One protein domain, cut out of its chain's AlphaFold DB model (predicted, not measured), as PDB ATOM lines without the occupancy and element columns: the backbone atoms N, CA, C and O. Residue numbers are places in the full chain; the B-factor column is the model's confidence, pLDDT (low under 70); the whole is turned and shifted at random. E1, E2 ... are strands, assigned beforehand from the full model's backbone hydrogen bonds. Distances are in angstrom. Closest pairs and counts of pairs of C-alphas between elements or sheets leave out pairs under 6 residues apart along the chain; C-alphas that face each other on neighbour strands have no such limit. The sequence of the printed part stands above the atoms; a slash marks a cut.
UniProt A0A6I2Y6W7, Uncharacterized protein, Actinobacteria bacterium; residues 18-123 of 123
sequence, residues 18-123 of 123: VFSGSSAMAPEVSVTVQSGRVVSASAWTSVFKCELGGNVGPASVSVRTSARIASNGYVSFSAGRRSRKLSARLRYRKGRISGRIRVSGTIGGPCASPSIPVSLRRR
ATOM      1  N   VAL A  18       9.074  -5.702  45.348       96.62
ATOM      2  CA  VAL A  18       9.639  -6.453  44.231       96.62
ATOM      3  C   VAL A  18      10.316  -5.469  43.290       96.62
ATOM      4  O   VAL A  18       9.712  -4.508  42.821       96.62
ATOM      5  N   PHE A  19      11.588  -5.712  43.010       96.50
ATOM      6  CA  PHE A  19      12.364  -4.958  42.042       96.50
ATOM      7  C   PHE A  19      12.571  -5.839  40.827       96.50
ATOM      8  O   PHE A  19      13.081  -6.947  40.960       96.50
ATOM      9  N   SER A  20      12.198  -5.357  39.650       96.69
ATOM     10  CA  SER A  20      12.336  -6.118  38.410       96.69
ATOM     11  C   SER A  20      12.979  -5.292  37.308       96.69
ATOM     12  O   SER A  20      12.963  -4.058  37.340       96.69
ATOM     13  N   GLY A  21      13.555  -5.982  36.339       94.50
ATOM     14  CA  GLY A  21      14.127  -5.382  35.150       94.50
ATOM     15  C   GLY A  21      14.556  -6.449  34.160       94.50
ATOM     16  O   GLY A  21      14.417  -7.648  34.404       94.50
ATOM     17  N   SER A  22      15.099  -5.982  33.048       92.00
ATOM     18  CA  SER A  22      15.578  -6.812  31.956       92.00
ATOM     19  C   SER A  22      16.932  -6.302  31.468       92.00
ATOM     20  O   SER A  22      17.340  -5.164  31.722       92.00
ATOM     21  N   SER A  23      17.662  -7.172  30.787       87.62
ATOM     22  CA  SER A  23      18.891  -6.867  30.061       87.62
ATOM     23  C   SER A  23      18.991  -7.789  28.847       87.62
ATOM     24  O   SER A  23      18.340  -8.833  28.817       87.62
ATOM     25  N   ALA A  24      19.852  -7.463  27.881       85.44
ATOM     26  CA  ALA A  24      20.045  -8.285  26.682       85.44
ATOM     27  C   ALA A  24      20.410  -9.755  26.993       85.44
ATOM     28  O   ALA A  24      20.042 -10.663  26.256       85.44
ATOM     29  N   MET A  25      21.113  -9.998  28.106       86.75
ATOM     30  CA  MET A  25      21.563 -11.338  28.520       86.75
ATOM     31  C   MET A  25      20.699 -11.962  29.620       86.75
ATOM     32  O   MET A  25      20.890 -13.131  29.964       86.75
ATOM     33  N   ALA A  26      19.789 -11.177  30.195       88.81
ATOM     34  CA  ALA A  26      18.827 -11.600  31.197       88.81
ATOM     35  C   ALA A  26      17.521 -10.808  31.037       88.81
ATOM     36  O   ALA A  26      17.343  -9.798  31.725       88.81
ATOM     37  N   PRO A  27      16.633 -11.200  30.105       89.56
ATOM     38  CA  PRO A  27      15.344 -10.551  29.873       89.56
ATOM     39  C   PRO A  27      14.433 -10.537  31.096       89.56
ATOM     40  O   PRO A  27      13.559  -9.682  31.167       89.56
ATOM     41  N   GLU A  28      14.657 -11.416  32.072       93.25
ATOM     42  CA  GLU A  28      13.912 -11.386  33.322       93.25
ATOM     43  C   GLU A  28      14.846 -11.497  34.523       93.25
ATOM     44  O   GLU A  28      15.544 -12.496  34.717       93.25
ATOM     45  N   VAL A  29      14.850 -10.449  35.345       95.31
ATOM     46  CA  VAL A  29      15.532 -10.424  36.635       95.31
ATOM     47  C   VAL A  29      14.597  -9.815  37.661       95.31
ATOM     48  O   VAL A  29      14.060  -8.725  37.448       95.31
ATOM     49  N   SER A  30      14.445 -10.485  38.801       97.00
ATOM     50  CA  SER A  30      13.697  -9.948  39.931       97.00
ATOM     51  C   SER A  30      14.427 -10.147  41.255       97.00
ATOM     52  O   SER A  30      15.179 -11.102  41.448       97.00
ATOM     53  N   VAL A  31      14.226  -9.209  42.174       96.81
ATOM     54  CA  VAL A  31      14.759  -9.231  43.535       96.81
ATOM     55  C   VAL A  31      13.657  -8.760  44.470       96.81
ATOM     56  O   VAL A  31      13.156  -7.647  44.324       96.81
ATOM     57  N   THR A  32      13.302  -9.582  45.450       97.56
ATOM     58  CA  THR A  32      12.335  -9.212  46.487       97.56
ATOM     59  C   THR A  32      13.082  -8.776  47.730       97.56
ATOM     60  O   THR A  32      13.929  -9.507  48.251       97.56
ATOM     61  N   VAL A  33      12.748  -7.583  48.213       96.69
ATOM     62  CA  VAL A  33      13.274  -7.027  49.455       96.69
ATOM     63  C   VAL A  33      12.177  -7.032  50.510       96.69
ATOM     64  O   VAL A  33      11.055  -6.608  50.244       96.69
ATOM     65  N   GLN A  34      12.511  -7.471  51.717       95.69
ATOM     66  CA  GLN A  34      11.650  -7.392  52.891       95.69
ATOM     67  C   GLN A  34      12.512  -7.049  54.104       95.69
ATOM     68  O   GLN A  34      13.577  -7.634  54.298       95.69
ATOM     69  N   SER A  35      12.080  -6.066  54.897       92.38
ATOM     70  CA  SER A  35      12.762  -5.651  56.134       92.38
ATOM     71  C   SER A  35      14.271  -5.396  55.954       92.38
ATOM     72  O   SER A  35      15.095  -5.863  56.740       92.38
ATOM     73  N   GLY A  36      14.657  -4.698  54.875       92.06
ATOM     74  CA  GLY A  36      16.062  -4.387  54.575       92.06
ATOM     75  C   GLY A  36      16.918  -5.584  54.139       92.06
ATOM     76  O   GLY A  36      18.148  -5.512  54.175       92.06
ATOM     77  N   ARG A  37      16.299  -6.698  53.742       95.56
ATOM     78  CA  ARG A  37      16.981  -7.910  53.273       95.56
ATOM     79  C   ARG A  37      16.459  -8.318  51.913       95.56
ATOM     80  O   ARG A  37      15.267  -8.213  51.654       95.56
ATOM     81  N   VAL A  38      17.335  -8.847  51.071       96.56
ATOM     82  CA  VAL A  38      16.910  -9.619  49.904       96.56
ATOM     83  C   VAL A  38      16.454 -10.988  50.399       96.56
ATOM     84  O   VAL A  38      17.254 -11.715  50.990       96.56
ATOM     85  N   VAL A  39      15.184 -11.318  50.167       97.50
ATOM     86  CA  VAL A  39      14.569 -12.586  50.603       97.50
ATOM     87  C   VAL A  39      14.441 -13.600  49.468       97.50
ATOM     88  O   VAL A  39      14.516 -14.811  49.680       97.50
ATOM     89  N   SER A  40      14.328 -13.114  48.233       97.25
ATOM     90  CA  SER A  40      14.363 -13.942  47.034       97.25
ATOM     91  C   SER A  40      14.956 -13.186  45.858       97.25
ATOM     92  O   SER A  40      14.877 -11.958  45.785       97.25
ATOM     93  N   ALA A  41      15.536 -13.928  44.924       97.06
ATOM     94  CA  ALA A  41      15.997 -13.391  43.657       97.06
ATOM     95  C   ALA A  41      15.786 -14.422  42.548       97.06
ATOM     96  O   ALA A  41      16.024 -15.613  42.758       97.06
ATOM     97  N   SER A  42      15.367 -13.955  41.378       96.62
ATOM     98  CA  SER A  42      15.276 -14.762  40.169       96.62
ATOM     99  C   SER A  42      16.050 -14.118  39.028       96.62
ATOM    100  O   SER A  42      16.153 -12.892  38.927       96.62
ATOM    101  N   ALA A  43      16.615 -14.959  38.175       95.19
ATOM    102  CA  ALA A  43      17.238 -14.544  36.937       95.19
ATOM    103  C   ALA A  43      17.016 -15.612  35.873       95.19
ATOM    104  O   ALA A  43      17.300 -16.790  36.099       95.19
ATOM    105  N   TRP A  44      16.563 -15.175  34.708       93.44
ATOM    106  CA  TRP A  44      16.636 -15.934  33.474       93.44
ATOM    107  C   TRP A  44      17.820 -15.408  32.674       93.44
ATOM    108  O   TRP A  44      17.953 -14.199  32.521       93.44
ATOM    109  N   THR A  45      18.689 -16.277  32.168       90.44
ATOM    110  CA  THR A  45      19.791 -15.886  31.285       90.44
ATOM    111  C   THR A  45      19.745 -16.665  29.987       90.44
ATOM    112  O   THR A  45      19.531 -17.869  30.018       90.44
ATOM    113  N   SER A  46      19.976 -15.994  28.859       86.19
ATOM    114  CA  SER A  46      20.061 -16.619  27.530       86.19
ATOM    115  C   SER A  46      21.406 -17.295  27.259       86.19
ATOM    116  O   SER A  46      21.540 -18.039  26.289       86.19
ATOM    117  N   VAL A  47      22.416 -17.024  28.091       86.12
ATOM    118  CA  VAL A  47      23.784 -17.503  27.889       86.12
ATOM    119  C   VAL A  47      24.231 -18.271  29.120       86.12
ATOM    120  O   VAL A  47      24.582 -17.681  30.144       86.12
ATOM    121  N   PHE A  48      24.276 -19.594  28.997       87.94
ATOM    122  CA  PHE A  48      24.780 -20.481  30.032       87.94
ATOM    123  C   PHE A  48      25.807 -21.427  29.416       87.94
ATOM    124  O   PHE A  48      25.466 -22.339  28.671       87.94
ATOM    125  N   LYS A  49      27.093 -21.165  29.670       88.88
ATOM    126  CA  LYS A  49      28.193 -21.911  29.050       88.88
ATOM    127  C   LYS A  49      28.724 -22.971  29.999       88.88
ATOM    128  O   LYS A  49      29.021 -22.635  31.142       88.88
ATOM    129  N   CYS A  50      28.876 -24.201  29.523       88.75
ATOM    130  CA  CYS A  50      29.521 -25.302  30.230       88.75
ATOM    131  C   CYS A  50      30.900 -25.596  29.637       88.75
ATOM    132  O   CYS A  50      31.078 -25.502  28.422       88.75
ATOM    133  N   GLU A  51      31.851 -26.000  30.480       85.88
ATOM    134  CA  GLU A  51      33.216 -26.355  30.053       85.88
ATOM    135  C   GLU A  51      33.235 -27.461  28.987       85.88
ATOM    136  O   GLU A  51      33.996 -27.372  28.032       85.88
ATOM    137  N   LEU A  52      32.355 -28.461  29.109       79.12
ATOM    138  CA  LEU A  52      32.352 -29.659  28.256       79.12
ATOM    139  C   LEU A  52      31.348 -29.622  27.091       79.12
ATOM    140  O   LEU A  52      31.220 -30.608  26.375       79.12
ATOM    141  N   GLY A  53      30.607 -28.526  26.898       69.94
ATOM    142  CA  GLY A  53      29.487 -28.512  25.941       69.94
ATOM    143  C   GLY A  53      29.165 -27.166  25.298       69.94
ATOM    144  O   GLY A  53      28.165 -27.052  24.598       69.94
ATOM    145  N   GLY A  54      29.971 -26.125  25.531       79.06
ATOM    146  CA  GLY A  54      29.687 -24.798  24.988       79.06
ATOM    147  C   GLY A  54      28.421 -24.186  25.600       79.06
ATOM    148  O   GLY A  54      28.175 -24.324  26.797       79.06
ATOM    149  N   ASN A  55      27.638 -23.440  24.816       81.44
ATOM    150  CA  ASN A  55      26.390 -22.849  25.307       81.44
ATOM    151  C   ASN A  55      25.284 -23.913  25.356       81.44
ATOM    152  O   ASN A  55      24.837 -24.376  24.313       81.44
ATOM    153  N   VAL A  56      24.819 -24.253  26.555       80.19
ATOM    154  CA  VAL A  56      23.758 -25.253  26.789       80.19
ATOM    155  C   VAL A  56      22.353 -24.641  26.833       80.19
ATOM    156  O   VAL A  56      21.384 -25.321  27.157       80.19
ATOM    157  N   GLY A  57      22.227 -23.360  26.478       76.44
ATOM    158  CA  GLY A  57      20.945 -22.686  26.307       76.44
ATOM    159  C   GLY A  57      20.529 -21.836  27.507       76.44
ATOM    160  O   GLY A  57      21.346 -21.529  28.383       76.44
ATOM    161  N   PRO A  58      19.267 -21.378  27.531       80.62
ATOM    162  CA  PRO A  58      18.803 -20.489  28.573       80.62
ATOM    163  C   PRO A  58      18.685 -21.204  29.922       80.62
ATOM    164  O   PRO A  58      18.245 -22.349  30.011       80.62
ATOM    165  N   ALA A  59      19.025 -20.500  30.998       86.38
ATOM    166  CA  ALA A  59      18.903 -20.998  32.359       86.38
ATOM    167  C   ALA A  59      18.043 -20.053  33.198       86.38
ATOM    168  O   ALA A  59      18.321 -18.857  33.278       86.38
ATOM    169  N   SER A  60      17.029 -20.605  33.865       90.19
ATOM    170  CA  SER A  60      16.252 -19.900  34.885       90.19
ATOM    171  C   SER A  60      16.627 -20.405  36.268       90.19
ATOM    172  O   SER A  60      16.644 -21.614  36.528       90.19
ATOM    173  N   VAL A  61      16.937 -19.475  37.166       93.69
ATOM    174  CA  VAL A  61      17.256 -19.777  38.557       93.69
ATOM    175  C   VAL A  61      16.483 -18.829  39.459       93.69
ATOM    176  O   VAL A  61      16.602 -17.613  39.342       93.69
ATOM    177  N   SER A  62      15.726 -19.406  40.390       96.06
ATOM    178  CA  SER A  62      15.072 -18.700  41.488       96.06
ATOM    179  C   SER A  62      15.611 -19.237  42.806       96.06
ATOM    180  O   SER A  62      15.718 -20.452  42.994       96.06
ATOM    181  N   VAL A  63      16.003 -18.337  43.704       96.94
ATOM    182  CA  VAL A  63      16.614 -18.685  44.989       96.94
ATOM    183  C   VAL A  63      15.969 -17.903  46.119       96.94
ATOM    184  O   VAL A  63      15.617 -16.733  45.970       96.94
ATOM    185  N   ARG A  64      15.877 -18.552  47.280       96.88
ATOM    186  CA  ARG A  64      15.637 -17.881  48.559       96.88
ATOM    187  C   ARG A  64      16.978 -17.522  49.190       96.88
ATOM    188  O   ARG A  64      17.949 -18.266  49.059       96.88
ATOM    189  N   THR A  65      17.036 -16.376  49.852       96.25
ATOM    190  CA  THR A  65      18.224 -15.893  50.564       96.25
ATOM    191  C   THR A  65      17.793 -15.014  51.742       96.25
ATOM    192  O   THR A  65      16.607 -14.787  51.942       96.25
ATOM    193  N   SER A  66      18.733 -14.560  52.565       94.81
ATOM    194  CA  SER A  66      18.480 -13.591  53.646       94.81
ATOM    195  C   SER A  66      19.613 -12.568  53.692       94.81
ATOM    196  O   SER A  66      20.226 -12.294  54.726       94.81
ATOM    197  N   ALA A  67      19.949 -12.040  52.517       96.69
ATOM    198  CA  ALA A  67      21.099 -11.169  52.351       96.69
ATOM    199  C   ALA A  67      20.760  -9.757  52.825       96.69
ATOM    200  O   ALA A  67      19.889  -9.091  52.262       96.69
ATOM    201  N   ARG A  68      21.444  -9.299  53.872       96.25
ATOM    202  CA  ARG A  68      21.241  -7.961  54.428       96.25
ATOM    203  C   ARG A  68      21.705  -6.898  53.436       96.25
ATOM    204  O   ARG A  68      22.811  -6.983  52.906       96.25
ATOM    205  N   ILE A  69      20.873  -5.881  53.229       94.88
ATOM    206  CA  ILE A  69      21.286  -4.644  52.571       94.88
ATOM    207  C   ILE A  69      22.015  -3.819  53.631       94.88
ATOM    208  O   ILE A  69      21.443  -3.463  54.662       94.88
ATOM    209  N   ALA A  70      23.307  -3.592  53.417       95.00
ATOM    210  CA  ALA A  70      24.127  -2.780  54.301       95.00
ATOM    211  C   ALA A  70      23.621  -1.328  54.330       95.00
ATOM    212  O   ALA A  70      22.918  -0.879  53.425       95.00
ATOM    213  N   SER A  71      24.004  -0.572  55.361       90.25
ATOM    214  CA  SER A  71      23.590   0.831  55.540       90.25
ATOM    215  C   SER A  71      23.977   1.731  54.360       90.25
ATOM    216  O   SER A  71      23.270   2.678  54.034       90.25
ATOM    217  N   ASN A  72      25.062   1.398  53.662       92.81
ATOM    218  CA  ASN A  72      25.520   2.071  52.444       92.81
ATOM    219  C   ASN A  72      24.778   1.618  51.160       92.81
ATOM    220  O   ASN A  72      25.150   2.012  50.050       92.81
ATOM    221  N   GLY A  73      23.749   0.777  51.300       94.44
ATOM    222  CA  GLY A  73      22.909   0.254  50.225       94.44
ATOM    223  C   GLY A  73      23.480  -0.964  49.501       94.44
ATOM    224  O   GLY A  73      22.833  -1.474  48.589       94.44
ATOM    225  N   TYR A  74      24.671  -1.451  49.851       97.06
ATOM    226  CA  TYR A  74      25.264  -2.599  49.167       97.06
ATOM    227  C   TYR A  74      24.702  -3.923  49.685       97.06
ATOM    228  O   TYR A  74      24.443  -4.091  50.873       97.06
ATOM    229  N   VAL A  75      24.547  -4.887  48.784       96.44
ATOM    230  CA  VAL A  75      24.182  -6.262  49.121       96.44
ATOM    231  C   VAL A  75      24.932  -7.221  48.208       96.44
ATOM    232  O   VAL A  75      25.027  -7.018  46.997       96.44
ATOM    233  N   SER A  76      25.473  -8.287  48.783       97.75
ATOM    234  CA  SER A  76      26.035  -9.395  48.022       97.75
ATOM    235  C   SER A  76      25.520 -10.707  48.578       97.75
ATOM    236  O   SER A  76      25.335 -10.850  49.784       97.75
ATOM    237  N   PHE A  77      25.258 -11.656  47.686       97.31
ATOM    238  CA  PHE A  77      24.862 -12.998  48.071       97.31
ATOM    239  C   PHE A  77      25.247 -14.014  47.008       97.31
ATOM    240  O   PHE A  77      25.488 -13.682  45.847       97.31
ATOM    241  N   SER A  78      25.270 -15.271  47.427       97.44
ATOM    242  CA  SER A  78      25.414 -16.429  46.562       97.44
ATOM    243  C   SER A  78      24.522 -17.524  47.136       97.44
ATOM    244  O   SER A  78      24.775 -18.002  48.237       97.44
ATOM    245  N   ALA A  79      23.440 -17.856  46.441       96.94
ATOM    246  CA  ALA A  79      22.391 -18.743  46.939       96.94
ATOM    247  C   ALA A  79      21.959 -19.747  45.862       96.94
ATOM    248  O   ALA A  79      22.214 -19.539  44.678       96.94
ATOM    249  N   GLY A  80      21.308 -20.833  46.277       94.50
ATOM    250  CA  GLY A  80      20.920 -21.945  45.402       94.50
ATOM    251  C   GLY A  80      21.813 -23.178  45.557       94.50
ATOM    252  O   GLY A  80      22.778 -23.184  46.323       94.50
ATOM    253  N   ARG A  81      21.456 -24.251  44.846       91.69
ATOM    254  CA  ARG A  81      22.174 -25.537  44.872       91.69
ATOM    255  C   ARG A  81      23.418 -25.473  43.985       91.69
ATOM    256  O   ARG A  81      23.498 -24.642  43.087       91.69
ATOM    257  N   ARG A  82      24.364 -26.402  44.158       86.75
ATOM    258  CA  ARG A  82      25.567 -26.484  43.302       86.75
ATOM    259  C   ARG A  82      25.229 -26.626  41.812       86.75
ATOM    260  O   ARG A  82      25.925 -26.052  40.985       86.75
ATOM    261  N   SER A  83      24.130 -27.308  41.487       87.69
ATOM    262  CA  SER A  83      23.643 -27.453  40.113       87.69
ATOM    263  C   SER A  83      23.003 -26.186  39.540       87.69
ATOM    264  O   SER A  83      22.969 -26.044  38.320       87.69
ATOM    265  N   ARG A  84      22.512 -25.270  40.390       89.75
ATOM    266  CA  ARG A  84      21.847 -24.008  40.023       89.75
ATOM    267  C   ARG A  84      22.000 -22.983  41.146       89.75
ATOM    268  O   ARG A  84      21.258 -22.997  42.132       89.75
ATOM    269  N   LYS A  85      22.964 -22.089  40.976       95.12
ATOM    270  CA  LYS A  85      23.371 -21.074  41.941       95.12
ATOM    271  C   LYS A  85      23.287 -19.692  41.312       95.12
ATOM    272  O   LYS A  85      23.813 -19.465  40.223       95.12
ATOM    273  N   LEU A  86      22.682 -18.755  42.028       96.50
ATOM    274  CA  LEU A  86      22.626 -17.345  41.672       96.50
ATOM    275  C   LEU A  86      23.532 -16.555  42.615       96.50
ATOM    276  O   LEU A  86      23.376 -16.599  43.835       96.50
ATOM    277  N   SER A  87      24.476 -15.822  42.038       97.31
ATOM    278  CA  SER A  87      25.336 -14.888  42.760       97.31
ATOM    279  C   SER A  87      25.038 -13.464  42.327       97.31
ATOM    280  O   SER A  87      24.823 -13.208  41.144       97.31
ATOM    281  N   ALA A  88      25.061 -12.531  43.270       97.12
ATOM    282  CA  ALA A  88      24.789 -11.133  42.994       97.12
ATOM    283  C   ALA A  88      25.682 -10.198  43.814       97.12
ATOM    284  O   ALA A  88      26.059 -10.480  44.957       97.12
ATOM    285  N   ARG A  89      25.996  -9.056  43.206       98.00
ATOM    286  CA  ARG A  89      26.592  -7.878  43.838       98.00
ATOM    287  C   ARG A  89      25.764  -6.683  43.406       98.00
ATOM    288  O   ARG A  89      25.839  -6.274  42.249       98.00
ATOM    289  N   LEU A  90      24.937  -6.180  44.309       97.19
ATOM    290  CA  LEU A  90      23.939  -5.162  44.019       97.19
ATOM    291  C   LEU A  90      24.112  -3.957  44.944       97.19
ATOM    292  O   LEU A  90      24.700  -4.040  46.023       97.19
ATOM    293  N   ARG A  91      23.556  -2.834  44.510       97.00
ATOM    294  CA  ARG A  91      23.472  -1.579  45.238       97.00
ATOM    295  C   ARG A  91      22.048  -1.055  45.143       97.00
ATOM    296  O   ARG A  91      21.539  -0.804  44.053       97.00
ATOM    297  N   TYR A  92      21.423  -0.881  46.295       94.75
ATOM    298  CA  TYR A  92      20.158  -0.195  46.459       94.75
ATOM    299  C   TYR A  92      20.400   1.316  46.589       94.75
ATOM    300  O   TYR A  92      21.197   1.760  47.417       94.75
ATOM    301  N   ARG A  93      19.724   2.124  45.766       93.25
ATOM    302  CA  ARG A  93      19.769   3.592  45.830       93.25
ATOM    303  C   ARG A  93      18.471   4.181  45.286       93.25
ATOM    304  O   ARG A  93      18.106   3.891  44.152       93.25
ATOM    305  N   LYS A  94      17.807   5.048  46.064       88.75
ATOM    306  CA  LYS A  94      16.607   5.808  45.643       88.75
ATOM    307  C   LYS A  94      15.531   4.933  44.957       88.75
ATOM    308  O   LYS A  94      15.088   5.249  43.860       88.75
ATOM    309  N   GLY A  95      15.156   3.798  45.557       88.31
ATOM    310  CA  GLY A  95      14.122   2.913  44.991       88.31
ATOM    311  C   GLY A  95      14.556   2.112  43.756       88.31
ATOM    312  O   GLY A  95      13.715   1.551  43.055       88.31
ATOM    313  N   ARG A  96      15.862   2.043  43.479       94.38
ATOM    314  CA  ARG A  96      16.448   1.278  42.376       94.38
ATOM    315  C   ARG A  96      17.492   0.308  42.909       94.38
ATOM    316  O   ARG A  96      18.259   0.661  43.804       94.38
ATOM    317  N   ILE A  97      17.551  -0.886  42.330       96.12
ATOM    318  CA  ILE A  97      18.626  -1.851  42.572       96.12
ATOM    319  C   ILE A  97      19.451  -1.952  41.296       96.12
ATOM    320  O   ILE A  97      18.914  -2.251  40.237       96.12
ATOM    321  N   SER A  98      20.752  -1.711  41.365       97.00
ATOM    322  CA  SER A  98      21.656  -1.916  40.230       97.00
ATOM    323  C   SER A  98      22.855  -2.753  40.632       97.00
ATOM    324  O   SER A  98      23.200  -2.831  41.806       97.00
ATOM    325  N   GLY A  99      23.500  -3.397  39.668       96.81
ATOM    326  CA  GLY A  99      24.713  -4.152  39.942       96.81
ATOM    327  C   GLY A  99      24.926  -5.263  38.943       96.81
ATOM    328  O   GLY A  99      24.650  -5.094  37.757       96.81
ATOM    329  N   ARG A 100      25.440  -6.392  39.422       97.06
ATOM    330  CA  ARG A 100      25.736  -7.550  38.587       97.06
ATOM    331  C   ARG A 100      25.181  -8.820  39.199       97.06
ATOM    332  O   ARG A 100      25.278  -9.027  40.409       97.06
ATOM    333  N   ILE A 101      24.679  -9.688  38.337       96.00
ATOM    334  CA  ILE A 101      24.269 -11.046  38.685       96.00
ATOM    335  C   ILE A 101      25.075 -12.060  37.876       96.00
ATOM    336  O   ILE A 101      25.633 -11.742  36.826       96.00
ATOM    337  N   ARG A 102      25.163 -13.286  38.377       95.81
ATOM    338  CA  ARG A 102      25.777 -14.413  37.680       95.81
ATOM    339  C   ARG A 102      25.045 -15.688  38.053       95.81
ATOM    340  O   ARG A 102      24.893 -15.988  39.238       95.81
ATOM    341  N   VAL A 103      24.636 -16.439  37.043       94.69
ATOM    342  CA  VAL A 103      24.103 -17.788  37.197       94.69
ATOM    343  C   VAL A 103      25.259 -18.767  37.022       94.69
ATOM    344  O   VAL A 103      26.103 -18.600  36.146       94.69
ATOM    345  N   SER A 104      25.334 -19.778  37.872       94.81
ATOM    346  CA  SER A 104      26.332 -20.848  37.799       94.81
ATOM    347  C   SER A 104      25.689 -22.175  38.162       94.81
ATOM    348  O   SER A 104      24.643 -22.198  38.805       94.81
ATOM    349  N   GLY A 105      26.280 -23.279  37.737       92.38
ATOM    350  CA  GLY A 105      25.697 -24.591  37.938       92.38
ATOM    351  C   GLY A 105      26.605 -25.710  37.467       92.38
ATOM    352  O   GLY A 105      27.762 -25.483  37.118       92.38
ATOM    353  N   THR A 106      26.050 -26.915  37.447       90.19
ATOM    354  CA  THR A 106      26.735 -28.111  36.956       90.19
ATOM    355  C   THR A 106      25.777 -28.937  36.106       90.19
ATOM    356  O   THR A 106      24.763 -29.405  36.628       90.19
ATOM    357  N   ILE A 107      26.093 -29.110  34.822       83.25
ATOM    358  CA  ILE A 107      25.362 -29.951  33.858       83.25
ATOM    359  C   ILE A 107      26.420 -30.716  33.061       83.25
ATOM    360  O   ILE A 107      27.046 -30.144  32.176       83.25
ATOM    361  N   GLY A 108      26.722 -31.956  33.452       83.00
ATOM    362  CA  GLY A 108      27.842 -32.730  32.885       83.00
ATOM    363  C   GLY A 108      29.245 -32.188  33.219       83.00
ATOM    364  O   GLY A 108      30.205 -32.941  33.193       83.00
ATOM    365  N   GLY A 109      29.361 -30.916  33.606       87.00
ATOM    366  CA  GLY A 109      30.565 -30.229  34.074       87.00
ATOM    367  C   GLY A 109      30.217 -28.840  34.634       87.00
ATOM    368  O   GLY A 109      29.030 -28.510  34.736       87.00
ATOM    369  N   PRO A 110      31.204 -28.020  35.033       91.69
ATOM    370  CA  PRO A 110      30.984 -26.651  35.492       91.69
ATOM    371  C   PRO A 110      30.362 -25.774  34.405       91.69
ATOM    372  O   PRO A 110      30.813 -25.763  33.260       91.69
ATOM    373  N   CYS A 111      29.336 -25.011  34.781       92.12
ATOM    374  CA  CYS A 111      28.639 -24.098  33.887       92.12
ATOM    375  C   CYS A 111      28.447 -22.725  34.529       92.12
ATOM    376  O   CYS A 111      28.172 -22.608  35.728       92.12
ATOM    377  N   ALA A 112      28.548 -21.663  33.734       93.19
ATOM    378  CA  ALA A 112      28.296 -20.309  34.193       93.19
ATOM    379  C   ALA A 112      27.797 -19.386  33.082       93.19
ATOM    380  O   ALA A 112      28.221 -19.450  31.928       93.19
ATOM    381  N   SER A 113      26.941 -18.449  33.475       92.94
ATOM    382  CA  SER A 113      26.668 -17.257  32.689       92.94
ATOM    383  C   SER A 113      27.849 -16.279  32.790       92.94
ATOM    384  O   SER A 113      28.610 -16.309  33.775       92.94
ATOM    385  N   PRO A 114      27.978 -15.339  31.836       91.56
ATOM    386  CA  PRO A 114      28.754 -14.129  32.068       91.56
ATOM    387  C   PRO A 114      28.184 -13.353  33.265       91.56
ATOM    388  O   PRO A 114      27.076 -13.612  33.743       91.56
ATOM    389  N   SER A 115      28.950 -12.391  33.774       94.31
ATOM    390  CA  SER A 115      28.437 -11.478  34.791       94.31
ATOM    391  C   SER A 115      27.551 -10.426  34.126       94.31
ATOM    392  O   SER A 115      28.055  -9.590  33.379       94.31
ATOM    393  N   ILE A 116      26.252 -10.462  34.402       94.00
ATOM    394  CA  ILE A 116      25.234  -9.684  33.695       94.00
ATOM    395  C   ILE A 116      24.962  -8.395  34.475       94.00
ATOM    396  O   ILE A 116      24.580  -8.479  35.649       94.00
ATOM    397  N   PRO A 117      25.176  -7.208  33.880       95.88
ATOM    398  CA  PRO A 117      24.788  -5.954  34.504       95.88
ATOM    399  C   PRO A 117      23.263  -5.841  34.531       95.88
ATOM    400  O   PRO A 117      22.590  -6.110  33.539       95.88
ATOM    401  N   VAL A 118      22.716  -5.428  35.670       95.25
ATOM    402  CA  VAL A 118      21.270  -5.298  35.865       95.25
ATOM    403  C   VAL A 118      20.907  -3.953  36.464       95.25
ATOM    404  O   VAL A 118      21.658  -3.353  37.240       95.25
ATOM    405  N   SER A 119      19.710  -3.497  36.113       96.12
ATOM    406  CA  SER A 119      19.105  -2.302  36.669       96.12
ATOM    407  C   SER A 119      17.618  -2.539  36.878       96.12
ATOM    408  O   SER A 119      16.850  -2.604  35.926       96.12
ATOM    409  N   LEU A 120      17.230  -2.700  38.134       96.38
ATOM    410  CA  LEU A 120      15.900  -3.102  38.557       96.38
ATOM    411  C   LEU A 120      15.181  -1.912  39.182       96.38
ATOM    412  O   LEU A 120      15.748  -1.184  40.008       96.38
ATOM    413  N   ARG A 121      13.922  -1.731  38.805       95.44
ATOM    414  CA  ARG A 121      13.018  -0.735  39.382       95.44
ATOM    415  C   ARG A 121      11.956  -1.439  40.206       95.44
ATOM    416  O   ARG A 121      11.612  -2.584  39.920       95.44
ATOM    417  N   ARG A 122      11.464  -0.755  41.234       94.25
ATOM    418  CA  ARG A 122      10.323  -1.229  42.017       94.25
ATOM    419  C   ARG A 122       9.110  -1.386  41.087       94.25
ATOM    420  O   ARG A 122       8.851  -0.467  40.309       94.25
ATOM    421  N   ARG A 123       8.462  -2.552  41.127       89.56
ATOM    422  CA  ARG A 123       7.128  -2.772  40.552       89.56
ATOM    423  C   ARG A 123       6.057  -2.296  41.517       89.56
ATOM    424  O   ARG A 123       6.313  -2.371  42.743       89.56
TER     425      ARG A 123
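What this domain is: This is residues 18 to 123 of the 123 residues of an uncharacterized protein of Actinobacteria bacterium (UniProt A0A6I2Y6W7). The model is a flattened, nearly closed barrel of strands: one wall is E1 to E4, the other is E5 to E7, with the strands of the two walls crossed. E9 closes one side by pairing with both E7 and E1, while at the other side E4 and E5 come close as edge strands; the long link of residues 46 to 58 and short E8 lie toward one end. The printed part has 106 residues with nine named strands, E1 to E9 in order, in one branched antiparallel sheet, and no named helix; the class is all strand. It is compact, radius of gyration of the C-alphas 13.4 A, and elongated, spanning 42 by 25 by 19 A.

Where its parts are: E1 is residues 18 to 23, beginning at C-alpha 18 (9.639, -6.453, 44.231). E2 is 26 to 34, E3 37 to 45, E4 59 to 68, 25.7 A long, and E5 74 to 81. E6 is 84 to 93, 28.3 A, and E7 96 to 106, 31.6 A. E8 is 110 to 112 and E9 116 to 122, ending at C-alpha 122 (10.323, -1.229, 42.017).

How they stand to each other: E1 to E4 form a meander, each strand the antiparallel neighbour of the one before, with N 19 and O 31 at 2.8 A between E1 and E2. E5 to E8 form another, with N 85 and O 104 at 2.7 A between E6 and E7. E7 has E6 on one side, E8 and E9 on the other. N 120 and O 97 are 2.7 A apart, and N 20 and O 121 of E1 and E9 2.8 A. The closest C-alphas of E4 and E5, Val 63 and Gly 80, are 5.4 A apart.

The domain as a whole: The farthest C-alphas, Leu 52 and Lys 94, are 42.5 A apart. The printed part has no cut. The link E3 to E4 is long; residue 53 alone is under pLDDT 70.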